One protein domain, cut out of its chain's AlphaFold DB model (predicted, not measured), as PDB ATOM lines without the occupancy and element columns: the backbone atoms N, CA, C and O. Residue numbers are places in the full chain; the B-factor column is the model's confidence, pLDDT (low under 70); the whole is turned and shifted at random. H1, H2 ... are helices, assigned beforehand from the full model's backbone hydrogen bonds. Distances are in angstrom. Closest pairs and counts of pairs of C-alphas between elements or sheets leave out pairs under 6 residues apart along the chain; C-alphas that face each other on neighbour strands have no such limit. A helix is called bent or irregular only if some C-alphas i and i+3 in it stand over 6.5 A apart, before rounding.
ATOM      1  N   ARG A 100     -46.564 -28.959 -54.879       71.88
ATOM      2  CA  ARG A 100     -46.067 -27.839 -55.704       71.88
ATOM      3  C   ARG A 100     -46.197 -26.467 -55.014       71.88
ATOM      4  O   ARG A 100     -45.178 -25.779 -54.892       71.88
ATOM      5  N   PRO A 101     -47.382 -26.038 -54.532       67.94
ATOM      6  CA  PRO A 101     -47.508 -24.781 -53.795       67.94
ATOM      7  C   PRO A 101     -46.763 -24.802 -52.451       67.94
ATOM      8  O   PRO A 101     -46.202 -23.767 -52.070       67.94
ATOM      9  N   MET A 102     -46.675 -25.960 -51.777       68.31
ATOM     10  CA  MET A 102     -45.881 -26.122 -50.550       68.31
ATOM     11  C   MET A 102     -44.389 -25.874 -50.800       68.31
ATOM     12  O   MET A 102     -43.788 -25.032 -50.129       68.31
ATOM     13  N   LEU A 103     -43.797 -26.509 -51.816       72.31
ATOM     14  CA  LEU A 103     -42.395 -26.303 -52.200       72.31
ATOM     15  C   LEU A 103     -42.129 -24.849 -52.598       72.31
ATOM     16  O   LEU A 103     -41.160 -24.251 -52.127       72.31
ATOM     17  N   ARG A 104     -43.041 -24.221 -53.350       70.56
ATOM     18  CA  ARG A 104     -42.957 -22.791 -53.695       70.56
ATOM     19  C   ARG A 104     -43.118 -21.869 -52.477       70.56
ATOM     20  O   ARG A 104     -42.888 -20.670 -52.593       70.56
ATOM     21  N   SER A 105     -43.557 -22.354 -51.315       69.56
ATOM     22  CA  SER A 105     -43.645 -21.580 -50.060       69.56
ATOM     23  C   SER A 105     -42.566 -21.915 -49.038       69.56
ATOM     24  O   SER A 105     -42.383 -21.158 -48.086       69.56
ATOM     25  N   SER A 106     -41.834 -23.008 -49.242       72.75
ATOM     26  CA  SER A 106     -40.854 -23.539 -48.289       72.75
ATOM     27  C   SER A 106     -39.807 -22.507 -47.855       72.75
ATOM     28  O   SER A 106     -39.516 -22.395 -46.667       72.75
ATOM     29  N   HIS A 107     -39.316 -21.678 -48.780       77.19
ATOM     30  CA  HIS A 107     -38.341 -20.627 -48.483       77.19
ATOM     31  C   HIS A 107     -38.861 -19.590 -47.469       77.19
ATOM     32  O   HIS A 107     -38.108 -19.145 -46.604       77.19
ATOM     33  N   LEU A 108     -40.155 -19.246 -47.509       78.19
ATOM     34  CA  LEU A 108     -40.773 -18.354 -46.521       78.19
ATOM     35  C   LEU A 108     -40.852 -19.022 -45.150       78.19
ATOM     36  O   LEU A 108     -40.628 -18.363 -44.133       78.19
ATOM     37  N   SER A 109     -41.149 -20.321 -45.111       76.00
ATOM     38  CA  SER A 109     -41.176 -21.096 -43.869       76.00
ATOM     39  C   SER A 109     -39.784 -21.188 -43.244       76.00
ATOM     40  O   SER A 109     -39.649 -20.913 -42.056       76.00
ATOM     41  N   ILE A 110     -38.739 -21.443 -44.038       80.88
ATOM     42  CA  ILE A 110     -37.342 -21.468 -43.570       80.88
ATOM     43  C   ILE A 110     -36.946 -20.111 -42.975       80.88
ATOM     44  O   ILE A 110     -36.468 -20.052 -41.843       80.88
ATOM     45  N   LEU A 111     -37.228 -19.007 -43.678       82.81
ATOM     46  CA  LEU A 111     -36.987 -17.654 -43.158       82.81
ATOM     47  C   LEU A 111     -37.726 -17.407 -41.837       82.81
ATOM     48  O   LEU A 111     -37.207 -16.749 -40.940       82.81
ATOM     49  N   SER A 112     -38.932 -17.951 -41.695       78.19
ATOM     50  CA  SER A 112     -39.728 -17.815 -40.473       78.19
ATOM     51  C   SER A 112     -39.119 -18.578 -39.303       78.19
ATOM     52  O   SER A 112     -39.090 -18.050 -38.194       78.19
ATOM     53  N   VAL A 113     -38.591 -19.779 -39.547       79.94
ATOM     54  CA  VAL A 113     -37.874 -20.568 -38.537       79.94
ATOM     55  C   VAL A 113     -36.615 -19.836 -38.077       79.94
ATOM     56  O   VAL A 113     -36.424 -19.668 -36.875       79.94
ATOM     57  N   ILE A 114     -35.815 -19.313 -39.013       83.88
ATOM     58  CA  ILE A 114     -34.612 -18.523 -38.701       83.88
ATOM     59  C   ILE A 114     -34.966 -17.323 -37.811       83.88
ATOM     60  O   ILE A 114     -34.300 -17.075 -36.809       83.88
ATOM     61  N   LEU A 115     -36.048 -16.606 -38.130       83.38
ATOM     62  CA  LEU A 115     -36.517 -15.469 -37.332       83.38
ATOM     63  C   LEU A 115     -36.942 -15.868 -35.917       83.38
ATOM     64  O   LEU A 115     -36.698 -15.115 -34.975       83.38
ATOM     65  N   VAL A 116     -37.580 -17.027 -35.751       79.56
ATOM     66  CA  VAL A 116     -37.940 -17.535 -34.422       79.56
ATOM     67  C   VAL A 116     -36.681 -17.869 -33.628       79.56
ATOM     68  O   VAL A 116     -36.572 -17.422 -32.491       79.56
ATOM     69  N   VAL A 117     -35.711 -18.563 -34.227       82.50
ATOM     70  CA  VAL A 117     -34.431 -18.885 -33.574       82.50
ATOM     71  C   VAL A 117     -33.704 -17.611 -33.138       82.50
ATOM     72  O   VAL A 117     -33.339 -17.492 -31.968       82.50
ATOM     73  N   LEU A 118     -33.588 -16.610 -34.019       81.88
ATOM     74  CA  LEU A 118     -32.989 -15.316 -33.666       81.88
ATOM     75  C   LEU A 118     -33.726 -14.643 -32.502       81.88
ATOM     76  O   LEU A 118     -33.077 -14.146 -31.589       81.88
ATOM     77  N   LYS A 119     -35.064 -14.686 -32.459       77.50
ATOM     78  CA  LYS A 119     -35.841 -14.123 -31.338       77.50
ATOM     79  C   LYS A 119     -35.577 -14.787 -29.988       77.50
ATOM     80  O   LYS A 119     -35.824 -14.143 -28.974       77.50
ATOM     81  N   PHE A 120     -35.154 -16.049 -29.967       75.44
ATOM     82  CA  PHE A 120     -34.780 -16.745 -28.734       75.44
ATOM     83  C   PHE A 120     -33.308 -16.528 -28.361       75.44
ATOM     84  O   PHE A 120     -32.977 -16.593 -27.184       75.44
ATOM     85  N   HIS A 121     -32.442 -16.222 -29.331       76.88
ATOM     86  CA  HIS A 121     -31.029 -15.906 -29.089       76.88
ATOM     87  C   HIS A 121     -30.761 -14.436 -28.749       76.88
ATOM     88  O   HIS A 121     -29.899 -14.152 -27.937       76.88
ATOM     89  N   VAL A 122     -31.490 -13.472 -29.309       75.38
ATOM     90  CA  VAL A 122     -31.302 -12.047 -28.970       75.38
ATOM     91  C   VAL A 122     -31.394 -11.756 -27.457       75.38
ATOM     92  O   VAL A 122     -30.512 -11.051 -26.958       75.38
ATOM     93  N   PRO A 123     -32.383 -12.277 -26.697       71.25
ATOM     94  CA  PRO A 123     -32.501 -11.979 -25.269       71.25
ATOM     95  C   PRO A 123     -31.395 -12.595 -24.391       71.25
ATOM     96  O   PRO A 123     -31.364 -12.312 -23.199       71.25
ATOM     97  N   THR A 124     -30.486 -13.415 -24.940       73.38
ATOM     98  CA  THR A 124     -29.281 -13.858 -24.207       73.38
ATOM     99  C   THR A 124     -28.159 -12.819 -24.243       73.38
ATOM    100  O   THR A 124     -27.220 -12.922 -23.464       73.38
ATOM    101  N   TYR A 125     -28.236 -11.827 -25.138       72.50
ATOM    102  CA  TYR A 125     -27.216 -10.782 -25.311       72.50
ATOM    103  C   TYR A 125     -27.744  -9.370 -25.028       72.50
ATOM    104  O   TYR A 125     -26.984  -8.491 -24.629       72.50
ATOM    105  N   LEU A 126     -29.038  -9.131 -25.264       73.75
ATOM    106  CA  LEU A 126     -29.721  -7.869 -24.983       73.75
ATOM    107  C   LEU A 126     -30.803  -8.074 -23.929       73.75
ATOM    108  O   LEU A 126     -31.469  -9.107 -23.897       73.75
ATOM    109  N   THR A 127     -31.069  -7.036 -23.139       73.69
ATOM    110  CA  THR A 127     -32.275  -7.005 -22.308       73.69
ATOM    111  C   THR A 127     -33.520  -7.093 -23.198       73.69
ATOM    112  O   THR A 127     -33.555  -6.544 -24.303       73.69
ATOM    113  N   VAL A 128     -34.565  -7.785 -22.731       73.00
ATOM    114  CA  VAL A 128     -35.829  -7.959 -23.482       73.00
ATOM    115  C   VAL A 128     -36.415  -6.605 -23.887       73.00
ATOM    116  O   VAL A 128     -36.882  -6.425 -25.013       73.00
ATOM    117  N   THR A 129     -36.315  -5.627 -22.994       71.81
ATOM    118  CA  THR A 129     -36.694  -4.233 -23.211       71.81
ATOM    119  C   THR A 129     -35.938  -3.606 -24.383       71.81
ATOM    120  O   THR A 129     -36.553  -3.112 -25.323       71.81
ATOM    121  N   LEU A 130     -34.606  -3.696 -24.408       74.88
ATOM    122  CA  LEU A 130     -33.809  -3.149 -25.506       74.88
ATOM    123  C   LEU A 130     -34.069  -3.897 -26.826       74.88
ATOM    124  O   LEU A 130     -34.251  -3.276 -27.870       74.88
ATOM    125  N   ALA A 131     -34.174  -5.228 -26.791       76.00
ATOM    126  CA  ALA A 131     -34.472  -6.045 -27.966       76.00
ATOM    127  C   ALA A 131     -35.835  -5.697 -28.595       76.00
ATOM    128  O   ALA A 131     -35.937  -5.515 -29.809       76.00
ATOM    129  N   THR A 132     -36.884  -5.564 -27.781       75.44
ATOM    130  CA  THR A 132     -38.228  -5.180 -28.249       75.44
ATOM    131  C   THR A 132     -38.271  -3.767 -28.823       75.44
ATOM    132  O   THR A 132     -38.964  -3.544 -29.815       75.44
ATOM    133  N   MET A 133     -37.485  -2.836 -28.277       75.62
ATOM    134  CA  MET A 133     -37.327  -1.492 -28.840       75.62
ATOM    135  C   MET A 133     -36.630  -1.533 -30.197       75.62
ATOM    136  O   MET A 133     -37.135  -0.979 -31.173       75.62
ATOM    137  N   LEU A 134     -35.510  -2.256 -30.301       78.12
ATOM    138  CA  LEU A 134     -34.810  -2.397 -31.573       78.12
ATOM    139  C   LEU A 134     -35.658  -3.115 -32.635       78.12
ATOM    140  O   LEU A 134     -35.547  -2.807 -33.818       78.12
ATOM    141  N   GLU A 135     -36.537  -4.045 -32.244       79.56
ATOM    142  CA  GLU A 135     -37.467  -4.700 -33.177       79.56
ATOM    143  C   GLU A 135     -38.404  -3.687 -33.863       79.56
ATOM    144  O   GLU A 135     -38.876  -3.930 -34.972       79.56
ATOM    145  N   GLN A 136     -38.646  -2.524 -33.264       78.94
ATOM    146  CA  GLN A 136     -39.605  -1.540 -33.772       78.94
ATOM    147  C   GLN A 136     -39.015  -0.665 -34.882       78.94
ATOM    148  O   GLN A 136     -39.763  -0.167 -35.727       78.94
ATOM    149  N   PHE A 137     -37.681  -0.638 -35.022       80.81
ATOM    150  CA  PHE A 137     -37.021  -0.160 -36.245       80.81
ATOM    151  C   PHE A 137     -37.477  -0.917 -37.494       80.81
ATOM    152  O   PHE A 137     -37.419  -0.368 -38.597       80.81
ATOM    153  N   LYS A 138     -38.026  -2.130 -37.329       84.50
ATOM    154  CA  LYS A 138     -38.655  -2.866 -38.423       84.50
ATOM    155  C   LYS A 138     -39.688  -2.028 -39.166       84.50
ATOM    156  O   LYS A 138     -39.758  -2.144 -40.384       84.50
ATOM    157  N   LEU A 139     -40.454  -1.174 -38.484       83.25
ATOM    158  CA  LEU A 139     -41.469  -0.326 -39.119       83.25
ATOM    159  C   LEU A 139     -40.856   0.659 -40.121       83.25
ATOM    160  O   LEU A 139     -41.389   0.804 -41.219       83.25
ATOM    161  N   LEU A 140     -39.711   1.261 -39.786       83.88
ATOM    162  CA  LEU A 140     -38.981   2.158 -40.685       83.88
ATOM    163  C   LEU A 140     -38.459   1.407 -41.901       83.88
ATOM    164  O   LEU A 140     -38.735   1.784 -43.039       83.88
ATOM    165  N   THR A 141     -37.758   0.302 -41.662       84.19
ATOM    166  CA  THR A 141     -37.207  -0.517 -42.742       84.19
ATOM    167  C   THR A 141     -38.309  -1.101 -43.625       84.19
ATOM    168  O   THR A 141     -38.139  -1.193 -44.834       84.19
ATOM    169  N   LEU A 142     -39.469  -1.440 -43.054       84.50
ATOM    170  CA  LEU A 142     -40.604  -1.967 -43.800       84.50
ATOM    171  C   LEU A 142     -41.272  -0.875 -44.635       84.50
ATOM    172  O   LEU A 142     -41.629  -1.158 -45.769       84.50
ATOM    173  N   ALA A 143     -41.411   0.346 -44.110       81.12
ATOM    174  CA  ALA A 143     -41.941   1.493 -44.850       81.12
ATOM    175  C   ALA A 143     -41.013   1.923 -46.000       81.12
ATOM    176  O   ALA A 143     -41.475   2.216 -47.101       81.12
ATOM    177  N   ALA A 144     -39.698   1.914 -45.775       83.06
ATOM    178  CA  ALA A 144     -38.719   2.186 -46.824       83.06
ATOM    179  C   ALA A 144     -38.768   1.111 -47.918       83.06
ATOM    180  O   ALA A 144     -38.814   1.409 -49.111       83.06
ATOM    181  N   ALA A 145     -38.813  -0.157 -47.516       83.00
ATOM    182  CA  ALA A 145     -38.786  -1.262 -48.452       83.00
ATOM    183  C   ALA A 145     -40.131  -1.467 -49.177       83.00
ATOM    184  O   ALA A 145     -40.147  -1.861 -50.338       83.00
ATOM    185  N   SER A 146     -41.267  -1.137 -48.561       80.69
ATOM    186  CA  SER A 146     -42.569  -1.116 -49.240       80.69
ATOM    187  C   SER A 146     -42.694   0.046 -50.229       80.69
ATOM    188  O   SER A 146     -43.334  -0.119 -51.269       80.69
ATOM    189  N   TRP A 147     -42.094   1.204 -49.933       79.19
ATOM    190  CA  TRP A 147     -41.971   2.302 -50.887       79.19
ATOM    191  C   TRP A 147     -41.129   1.860 -52.086       79.19
ATOM    192  O   TRP A 147     -41.581   1.995 -53.219       79.19
ATOM    193  N   ALA A 148     -39.976   1.232 -51.840       80.88
ATOM    194  CA  ALA A 148     -39.082   0.755 -52.892       80.88
ATOM    195  C   ALA A 148     -39.691  -0.367 -53.755       80.88
ATOM    196  O   ALA A 148     -39.594  -0.323 -54.976       80.88
ATOM    197  N   VAL A 149     -40.336  -1.367 -53.145       80.75
ATOM    198  CA  VAL A 149     -40.818  -2.568 -53.856       80.75
ATOM    199  C   VAL A 149     -42.217  -2.391 -54.442       80.75
ATOM    200  O   VAL A 149     -42.492  -2.872 -55.538       80.75
ATOM    201  N   PHE A 150     -43.125  -1.716 -53.732       78.38
ATOM    202  CA  PHE A 150     -44.516  -1.555 -54.176       78.38
ATOM    203  C   PHE A 150     -44.832  -0.153 -54.707       78.38
ATOM    204  O   PHE A 150     -45.970   0.082 -55.115       78.38
ATOM    205  N   GLY A 151     -43.892   0.798 -54.660       74.94
ATOM    206  CA  GLY A 151     -44.137   2.188 -55.059       74.94
ATOM    207  C   GLY A 151     -45.183   2.898 -54.192       74.94
ATOM    208  O   GLY A 151     -45.809   3.864 -54.633       74.94
ATOM    209  N   ARG A 152     -45.442   2.398 -52.975       77.62
ATOM    210  CA  ARG A 152     -46.494   2.922 -52.093       77.62
ATOM    211  C   ARG A 152     -46.160   4.335 -51.641       77.62
ATOM    212  O   ARG A 152     -45.152   4.540 -50.982       77.62
ATOM    213  N   ARG A 153     -47.039   5.295 -51.924       78.94
ATOM    214  CA  ARG A 153     -46.904   6.668 -51.426       78.94
ATOM    215  C   ARG A 153     -47.495   6.778 -50.026       78.94
ATOM    216  O   ARG A 153     -48.630   6.365 -49.802       78.94
ATOM    217  N   TYR A 154     -46.719   7.345 -49.114       78.75
ATOM    218  CA  TYR A 154     -47.140   7.618 -47.747       78.75
ATOM    219  C   TYR A 154     -47.654   9.052 -47.636       78.75
ATOM    220  O   TYR A 154     -47.040   9.976 -48.165       78.75
ATOM    221  N   SER A 155     -48.784   9.236 -46.955       83.88
ATOM    222  CA  SER A 155     -49.286  10.573 -46.615       83.88
ATOM    223  C   SER A 155     -48.385  11.225 -45.564       83.88
ATOM    224  O   SER A 155     -47.844  10.522 -44.707       83.88
ATOM    225  N   SER A 156     -48.274  12.557 -45.561       77.50
ATOM    226  CA  SER A 156     -47.506  13.303 -44.552       77.50
ATOM    227  C   SER A 156     -47.909  12.931 -43.121       77.50
ATOM    228  O   SER A 156     -47.051  12.817 -42.254       77.50
ATOM    229  N   VAL A 157     -49.191  12.629 -42.881       82.81
ATOM    230  CA  VAL A 157     -49.684  12.166 -41.570       82.81
ATOM    231  C   VAL A 157     -49.096  10.802 -41.187       82.81
ATOM    232  O   VAL A 157     -48.722  10.593 -40.037       82.81
ATOM    233  N   GLN A 158     -48.966   9.880 -42.144       82.75
ATOM    234  CA  GLN A 158     -48.374   8.557 -41.911       82.75
ATOM    235  C   GLN A 158     -46.872   8.658 -41.653       82.75
ATOM    236  O   GLN A 158     -46.354   7.943 -40.800       82.75
ATOM    237  N   VAL A 159     -46.185   9.564 -42.355       82.94
ATOM    238  CA  VAL A 159     -44.762   9.839 -42.128       82.94
ATOM    239  C   VAL A 159     -44.553  10.452 -40.743       82.94
ATOM    240  O   VAL A 159     -43.712   9.963 -39.996       82.94
ATOM    241  N   MET A 160     -45.367  11.438 -40.346       81.25
ATOM    242  CA  MET A 160     -45.293  12.014 -38.997       81.25
ATOM    243  C   MET A 160     -45.576  10.982 -37.904       81.25
ATOM    244  O   MET A 160     -44.870  10.968 -36.902       81.25
ATOM    245  N   ALA A 161     -46.560  10.098 -38.097       82.06
ATOM    246  CA  ALA A 161     -46.837   9.010 -37.158       82.06
ATOM    247  C   ALA A 161     -45.655   8.035 -37.037       82.06
ATOM    248  O   ALA A 161     -45.370   7.515 -35.960       82.06
ATOM    249  N   LEU A 162     -44.937   7.797 -38.135       83.94
ATOM    250  CA  LEU A 162     -43.734   6.973 -38.126       83.94
ATOM    251  C   LEU A 162     -42.600   7.658 -37.351       83.94
ATOM    252  O   LEU A 162     -41.933   7.019 -36.539       83.94
ATOM    253  N   CYS A 163     -42.411   8.963 -37.561       82.75
ATOM    254  CA  CYS A 163     -41.429   9.769 -36.840       82.75
ATOM    255  C   CYS A 163     -41.740   9.870 -35.342       82.75
ATOM    256  O   CYS A 163     -40.827   9.727 -34.532       82.75
ATOM    257  N   SER A 164     -43.003  10.073 -34.955       84.00
ATOM    258  CA  SER A 164     -43.398  10.138 -33.543       84.00
ATOM    259  C   SER A 164     -43.193   8.801 -32.836       84.00
ATOM    260  O   SER A 164     -42.708   8.777 -31.708       84.00
ATOM    261  N   LEU A 165     -43.471   7.687 -33.521       82.50
ATOM    262  CA  LEU A 165     -43.193   6.352 -33.004       82.50
ATOM    263  C   LEU A 165     -41.686   6.141 -32.808       82.50
ATOM    264  O   LEU A 165     -41.280   5.671 -31.751       82.50
ATOM    265  N   MET A 166     -40.845   6.549 -33.763       81.19
ATOM    266  CA  MET A 166     -39.383   6.480 -33.612       81.19
ATOM    267  C   MET A 166     -38.885   7.334 -32.443       81.19
ATOM    268  O   MET A 166     -38.058   6.873 -31.660       81.19
ATOM    269  N   LEU A 167     -39.414   8.551 -32.292       81.75
ATOM    270  CA  LEU A 167     -39.055   9.444 -31.194       81.75
ATOM    271  C   LEU A 167     -39.413   8.831 -29.833       81.75
ATOM    272  O   LEU A 167     -38.583   8.843 -28.929       81.75
ATOM    273  N   ALA A 168     -40.607   8.243 -29.707       80.06
ATOM    274  CA  ALA A 168     -41.034   7.553 -28.492       80.06
ATOM    275  C   ALA A 168     -40.091   6.392 -28.131       80.06
ATOM    276  O   ALA A 168     -39.730   6.230 -26.965       80.06
ATOM    277  N   MET A 169     -39.621   5.632 -29.127       74.12
ATOM    278  CA  MET A 169     -38.665   4.545 -28.894       74.12
ATOM    279  C   MET A 169     -37.291   5.051 -28.465       74.12
ATOM    280  O   MET A 169     -36.678   4.459 -27.579       74.12
ATOM    281  N   VAL A 170     -36.807   6.146 -29.058       74.31
ATOM    282  CA  VAL A 170     -35.534   6.766 -28.664       74.31
ATOM    283  C   VAL A 170     -35.619   7.303 -27.236       74.31
ATOM    284  O   VAL A 170     -34.731   7.026 -26.436       74.31
ATOM    285  N   GLN A 171     -36.699   8.006 -26.883       78.06
ATOM    286  CA  GLN A 171     -36.920   8.505 -25.520       78.06
ATOM    287  C   GLN A 171     -36.937   7.365 -24.499       78.06
ATOM    288  O   GLN A 171     -36.262   7.436 -23.472       78.06
ATOM    289  N   TYR A 172     -37.653   6.284 -24.799       71.38
ATOM    290  CA  TYR A 172     -37.722   5.123 -23.923       71.38
ATOM    291  C   TYR A 172     -36.376   4.383 -23.800       71.38
ATOM    292  O   TYR A 172     -36.008   3.935 -22.712       71.38
ATOM    293  N   ALA A 173     -35.609   4.283 -24.891       67.75
ATOM    294  CA  ALA A 173     -34.270   3.700 -24.877       67.75
ATOM    295  C   ALA A 173     -33.288   4.524 -24.028       67.75
ATOM    296  O   ALA A 173     -32.512   3.941 -23.275       67.75
ATOM    297  N   LEU A 174     -33.358   5.859 -24.100       68.81
ATOM    298  CA  LEU A 174     -32.545   6.755 -23.272       68.81
ATOM    299  C   LEU A 174     -32.861   6.583 -21.778       68.81
ATOM    300  O   LEU A 174     -31.939   6.483 -20.979       68.81
ATOM    301  N   LEU A 175     -34.142   6.451 -21.418       71.19
ATOM    302  CA  LEU A 175     -34.584   6.194 -20.039       71.19
ATOM    303  C   LEU A 175     -34.176   4.805 -19.518       71.19
ATOM    304  O   LEU A 175     -33.952   4.631 -18.327       71.19
ATOM    305  N   SER A 176     -34.077   3.806 -20.399       62.34
ATOM    306  CA  SER A 176     -33.739   2.422 -20.024       62.34
ATOM    307  C   SER A 176     -32.233   2.120 -20.048       62.34
ATOM    308  O   SER A 176     -31.820   1.022 -19.672       62.34
ATOM    309  N   SER A 177     -31.401   3.054 -20.519       56.06
ATOM    310  CA  SER A 177     -29.960   2.844 -20.718       56.06
ATOM    311  C   SER A 177     -29.155   2.784 -19.413       56.06
ATOM    312  O   SER A 177     -28.007   2.342 -19.443       56.06
ATOM    313  N   GLU A 178     -29.724   3.187 -18.275       52.19
ATOM    314  CA  GLU A 178     -28.993   3.315 -17.003       52.19
ATOM    315  C   GLU A 178     -28.655   1.975 -16.309       52.19
ATOM    316  O   GLU A 178     -27.972   1.978 -15.292       52.19
ATOM    317  N   GLY A 179     -29.057   0.816 -16.856       51.94
ATOM    318  CA  GLY A 179     -28.867  -0.495 -16.197       51.94
ATOM    319  C   GLY A 179     -28.359  -1.649 -17.073       51.94
ATOM    320  O   GLY A 179     -28.458  -2.808 -16.681       51.94
ATOM    321  N   SER A 180     -27.858  -1.386 -18.281       53.25
ATOM    322  CA  SER A 180     -27.552  -2.429 -19.277       53.25
ATOM    323  C   SER A 180     -26.090  -2.914 -19.225       53.25
ATOM    324  O   SER A 180     -25.300  -2.635 -20.127       53.25
ATOM    325  N   SER A 181     -25.720  -3.693 -18.208       50.12
ATOM    326  CA  SER A 181     -24.442  -4.426 -18.151       50.12
ATOM    327  C   SER A 181     -24.586  -5.840 -18.732       50.12
ATOM    328  O   SER A 181     -24.535  -6.835 -18.014       50.12
ATOM    329  N   GLY A 182     -24.825  -5.937 -20.044       54.53
ATOM    330  CA  GLY A 182     -24.869  -7.213 -20.767       54.53
ATOM    331  C   GLY A 182     -23.497  -7.606 -21.320       54.53
ATOM    332  O   GLY A 182     -22.797  -6.781 -21.912       54.53
ATOM    333  N   LEU A 183     -23.114  -8.876 -21.171       55.81
ATOM    334  CA  LEU A 183     -21.945  -9.446 -21.841       55.81
ATOM    335  C   LEU A 183     -22.169  -9.369 -23.371       55.81
ATOM    336  O   LEU A 183     -23.123  -9.931 -23.899       55.81
ATOM    337  N   ASN A 184     -21.292  -8.665 -24.095       70.94
ATOM    338  CA  ASN A 184     -21.284  -8.549 -25.566       70.94
ATOM    339  C   ASN A 184     -22.503  -7.872 -26.233       70.94
ATOM    340  O   ASN A 184     -23.007  -8.347 -27.254       70.94
ATOM    341  N   ILE A 185     -22.891  -6.683 -25.758       74.44
ATOM    342  CA  ILE A 185     -23.928  -5.817 -26.373       74.44
ATOM    343  C   ILE A 185     -23.752  -5.663 -27.899       74.44
ATOM    344  O   ILE A 185     -24.731  -5.684 -28.644       74.44
ATOM    345  N   LYS A 186     -22.506  -5.559 -28.388       77.56
ATOM    346  CA  LYS A 186     -22.200  -5.432 -29.826       77.56
ATOM    347  C   LYS A 186     -22.726  -6.613 -30.646       77.56
ATOM    348  O   LYS A 186     -23.333  -6.402 -31.691       77.56
ATOM    349  N   LEU A 187     -22.509  -7.841 -30.168       80.69
ATOM    350  CA  LEU A 187     -22.947  -9.052 -30.860       80.69
ATOM    351  C   LEU A 187     -24.475  -9.104 -30.917       80.69
ATOM    352  O   LEU A 187     -25.050  -9.324 -31.980       80.69
ATOM    353  N   GLY A 188     -25.137  -8.822 -29.797       78.50
ATOM    354  CA  GLY A 188     -26.590  -8.806 -29.751       78.50
ATOM    355  C   GLY A 188     -27.218  -7.708 -30.626       78.50
ATOM    356  O   GLY A 188     -28.257  -7.942 -31.240       78.50
ATOM    357  N   LEU A 189     -26.568  -6.548 -30.772       81.38
ATOM    358  CA  LEU A 189     -27.018  -5.482 -31.674       81.38
ATOM    359  C   LEU A 189     -26.887  -5.892 -33.152       81.38
ATOM    360  O   LEU A 189     -27.786  -5.628 -33.953       81.38
ATOM    361  N   VAL A 190     -25.819  -6.610 -33.512       86.00
ATOM    362  CA  VAL A 190     -25.653  -7.206 -34.850       86.00
ATOM    363  C   VAL A 190     -26.715  -8.281 -35.116       86.00
ATOM    364  O   VAL A 190     -27.352  -8.267 -36.168       86.00
ATOM    365  N   LEU A 191     -26.980  -9.179 -34.160       85.69
ATOM    366  CA  LEU A 191     -28.046 -10.178 -34.312       85.69
ATOM    367  C   LEU A 191     -29.422  -9.521 -34.458       85.69
ATOM    368  O   LEU A 191     -30.236  -9.962 -35.269       85.69
ATOM    369  N   GLN A 192     -29.682  -8.456 -33.704       85.00
ATOM    370  CA  GLN A 192     -30.966  -7.770 -33.730       85.00
ATOM    371  C   GLN A 192     -31.180  -6.970 -35.022       85.00
ATOM    372  O   GLN A 192     -32.280  -6.964 -35.576       85.00
ATOM    373  N   THR A 193     -30.137  -6.336 -35.555       84.94
ATOM    374  CA  THR A 193     -30.207  -5.683 -36.873       84.94
ATOM    375  C   THR A 193     -30.416  -6.707 -37.989       84.94
ATOM    376  O   THR A 193     -31.299  -6.517 -38.829       84.94
ATOM    377  N   ALA A 194     -29.715  -7.847 -37.952       87.75
ATOM    378  CA  ALA A 194     -29.957  -8.960 -38.871       87.75
ATOM    379  C   ALA A 194     -31.399  -9.489 -38.769       87.75
ATOM    380  O   ALA A 194     -32.053  -9.703 -39.792       87.75
ATOM    381  N   PHE A 195     -31.938  -9.627 -37.552       87.81
ATOM    382  CA  PHE A 195     -33.333 -10.006 -37.319       87.81
ATOM    383  C   PHE A 195     -34.306  -9.049 -38.028       87.81
ATOM    384  O   PHE A 195     -35.215  -9.494 -38.733       87.81
ATOM    385  N   VAL A 196     -34.112  -7.736 -37.877       87.50
ATOM    386  CA  VAL A 196     -34.970  -6.711 -38.492       87.50
ATOM    387  C   VAL A 196     -34.923  -6.784 -40.022       87.50
ATOM    388  O   VAL A 196     -35.974  -6.765 -40.672       87.50
ATOM    389  N   LEU A 197     -33.734  -6.938 -40.609       88.19
ATOM    390  CA  LEU A 197     -33.555  -7.049 -42.061       88.19
ATOM    391  C   LEU A 197     -34.200  -8.321 -42.629       88.19
ATOM    392  O   LEU A 197     -34.976  -8.260 -43.583       88.19
ATOM    393  N   ILE A 198     -33.962  -9.478 -42.010       87.38
ATOM    394  CA  ILE A 198     -34.577 -10.743 -42.443       87.38
ATOM    395  C   ILE A 198     -36.101 -10.673 -42.268       87.38
ATOM    396  O   ILE A 198     -36.858 -11.152 -43.119       87.38
ATOM    397  N   SER A 199     -36.584 -10.044 -41.190       85.56
ATOM    398  CA  SER A 199     -38.017  -9.925 -40.924       85.56
ATOM    399  C   SER A 199     -38.711  -9.023 -41.938       85.56
ATOM    400  O   SER A 199     -39.824  -9.351 -42.360       85.56
ATOM    401  N   THR A 200     -38.093  -7.911 -42.334       87.06
ATOM    402  CA  THR A 200     -38.645  -7.026 -43.369       87.06
ATOM    403  C   THR A 200     -38.660  -7.700 -44.726       87.06
ATOM    404  O   THR A 200     -39.712  -7.738 -45.364       87.06
ATOM    405  N   PHE A 201     -37.555  -8.332 -45.117       86.06
ATOM    406  CA  PHE A 201     -37.466  -9.094 -46.357       86.06
ATOM    407  C   PHE A 201     -38.535 -10.196 -46.442       86.06
ATOM    408  O   PHE A 201     -39.295 -10.258 -47.409       86.06
ATOM    409  N   SER A 202     -38.673 -11.012 -45.392       83.75
ATOM    410  CA  SER A 202     -39.705 -12.058 -45.306       83.75
ATOM    411  C   SER A 202     -41.125 -11.487 -45.417       83.75
ATOM    412  O   SER A 202     -41.975 -12.054 -46.104       83.75
ATOM    413  N   THR A 203     -41.385 -10.333 -44.793       85.00
ATOM    414  CA  THR A 203     -42.697  -9.665 -44.858       85.00
ATOM    415  C   THR A 203     -43.027  -9.218 -46.281       85.00
ATOM    416  O   THR A 203     -44.135  -9.457 -46.756       85.00
ATOM    417  N   ILE A 204     -42.061  -8.634 -46.990       84.81
ATOM    418  CA  ILE A 204     -42.239  -8.167 -48.369       84.81
ATOM    419  C   ILE A 204     -42.453  -9.338 -49.320       84.81
ATOM    420  O   ILE A 204     -43.369  -9.288 -50.135       84.81
ATOM    421  N   LEU A 205     -41.668 -10.411 -49.197       84.19
ATOM    422  CA  LEU A 205     -41.859 -11.609 -50.016       84.19
ATOM    423  C   LEU A 205     -43.237 -12.241 -49.790       84.19
ATOM    424  O   LEU A 205     -43.896 -12.640 -50.751       84.19
ATOM    425  N   ARG A 206     -43.704 -12.306 -48.535       80.50
ATOM    426  CA  ARG A 206     -45.065 -12.765 -48.221       80.50
ATOM    427  C   ARG A 206     -46.114 -11.870 -48.867       80.50
ATOM    428  O   ARG A 206     -47.045 -12.382 -49.481       80.50
ATOM    429  N   GLU A 207     -45.964 -10.555 -48.756       80.88
ATOM    430  CA  GLU A 207     -46.904  -9.601 -49.343       80.88
ATOM    431  C   GLU A 207     -46.915  -9.682 -50.879       80.88
ATOM    432  O   GLU A 207     -47.991  -9.696 -51.475       80.88
ATOM    433  N   LEU A 208     -45.749  -9.827 -51.517       81.38
ATOM    434  CA  LEU A 208     -45.621 -10.073 -52.955       81.38
ATOM    435  C   LEU A 208     -46.321 -11.367 -53.368       81.38
ATOM    436  O   LEU A 208     -47.023 -11.381 -54.373       81.38
ATOM    437  N   LYS A 209     -46.179 -12.443 -52.590       76.06
ATOM    438  CA  LYS A 209     -46.811 -13.732 -52.894       76.06
ATOM    439  C   LYS A 209     -48.332 -13.691 -52.723       76.06
ATOM    440  O   LYS A 209     -49.053 -14.186 -53.584       76.06
ATOM    441  N   LEU A 210     -48.817 -13.071 -51.647       72.75
ATOM    442  CA  LEU A 210     -50.250 -12.935 -51.369       72.75
ATOM    443  C   LEU A 210     -50.943 -12.036 -52.398       72.75
ATOM    444  O   LEU A 210     -52.013 -12.373 -52.894       72.75
ATOM    445  N   LYS A 211     -50.317 -10.915 -52.771       71.38
ATOM    446  CA  LYS A 211     -50.853 -10.017 -53.803       71.38
ATOM    447  C   LYS A 211     -50.645 -10.541 -55.220       71.38
ATOM    448  O   LYS A 211     -51.489 -10.304 -56.077       71.38
ATOM    449  N   GLY A 212     -49.555 -11.265 -55.462       55.66
ATOM    450  CA  GLY A 212     -49.265 -11.924 -56.732       55.66
ATOM    451  C   GLY A 212     -50.279 -13.016 -57.070       55.66
ATOM    452  O   GLY A 212     -50.608 -13.184 -58.233       55.66
ATOM    453  N   GLY A 213     -50.867 -13.683 -56.071       44.78
ATOM    454  CA  GLY A 213     -51.983 -14.614 -56.279       44.78
ATOM    455  C   GLY A 213     -53.289 -13.954 -56.747       44.78
ATOM    456  O   GLY A 213     -54.129 -14.622 -57.339       44.78
ATOM    457  N   SER A 214     -53.455 -12.643 -56.535       37.47
ATOM    458  CA  SER A 214     -54.637 -11.882 -56.970       37.47
ATOM    459  C   SER A 214     -54.518 -11.328 -58.396       37.47
ATOM    460  O   SER A 214     -55.500 -10.820 -58.937       37.47
ATOM    461  N   ARG A 215     -53.335 -11.412 -59.017       35.25
ATOM    462  CA  ARG A 215     -53.113 -11.137 -60.440       35.25
ATOM    463  C   ARG A 215     -52.802 -12.473 -61.096       35.25
ATOM    464  O   ARG A 215     -51.689 -12.967 -60.982       35.25
TER     465      ARG A 215
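AT A GLANCE: This is residues 100 to 215 of the 238 residues of the protein "Hypothetical protein" of Polarella glacialis (UniProt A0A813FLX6). The domain is a flat slab of helices in four successive rows: H1 makes one long edge, H5 packs beside it, the shorter H2 and H3 follow one another as the third row, and H4 makes the opposite edge. H5 is in the middle, with H1 on one side of it and H2 and H3 slanting across its other side; the loose end at residues 210 to 215 sticks out. The printed part has 116 residues with five named helices, H1 to H5 in order, and no named strand; the class is all helix. It is only just loose, close to compact, with a radius of gyration of the C-alphas of 16.5 A, and it spans 52 by 37 by 15 A.

HOW THE PARTS SIT: H1, residues 100 to 124, touches H5, residues 185 to 212, at a shallow tilt of 23 degrees, opposite ways; their closest C-alphas, those of Val 122 and Gly 188, are 5.8 A apart. H2, residues 128 to 136, is close to H1 but not clearly touching, with C-alphas 123 and 131 at 6.8 A. H2 touches residues 192 to 196 of H5 at a steep tilt of 41 degrees, the same way, closest at the C-alphas of Glu 135 and Val 196, 6.2 A. H3, residues 138 to 150, meets H2 only through their link. H3 touches residues 196 to 204 of H5 at 37 degrees, only just a steep tilt, the same way; the closest C-alphas, of Lys 138 and Val 196, are 5.3 A apart. H4, residues 156 to 179, touches H2 with residues 169 to 176 alone, at a shallow tilt of 20 degrees, opposite ways, closest at the C-alphas of Met 133 and Met 169, 6.2 A. H4 is close to H3 but not clearly touching, with the C-alphas of Leu 140 and Leu 162 at 7.2 A, and apart from H1 and H5. H5 is the hub, touching three helices. Every O i to N i+4 pair is within hydrogen-bond range in H3 and H5; the counts are 17 of 21 in H1, 4 of 5 in H2 and 18 of 20 in H4.

IN THESE COORDINATES: H1 begins at C-alpha 100 (-46.067, -27.839, -55.704) and is 38.3 A long, with a kink of 38 degrees near residue 107; it is irregular, C-alphas 104 and 107 being 7.3 A apart. H2 and H3 are 12.7 A and 16.9 A long. H4, 36.6 A long, is only just irregular, with C-alphas 175 and 178 at 7.0 A. H5, 40.0 A long, ends at C-alpha 212 (-49.265, -11.924, -56.732).

THE WHOLE: The two C-alphas farthest apart, of Arg 100 and Glu 178, are 52.5 A apart. The printed part has no cut, and its four links between helices are tight. Residues 210 to 215, of which 210 to 212 belong to H5, stand free. The mean pLDDT of the printed part is 76.2, with 17 residues under 70, among them 176 to 183 and 212 to 215.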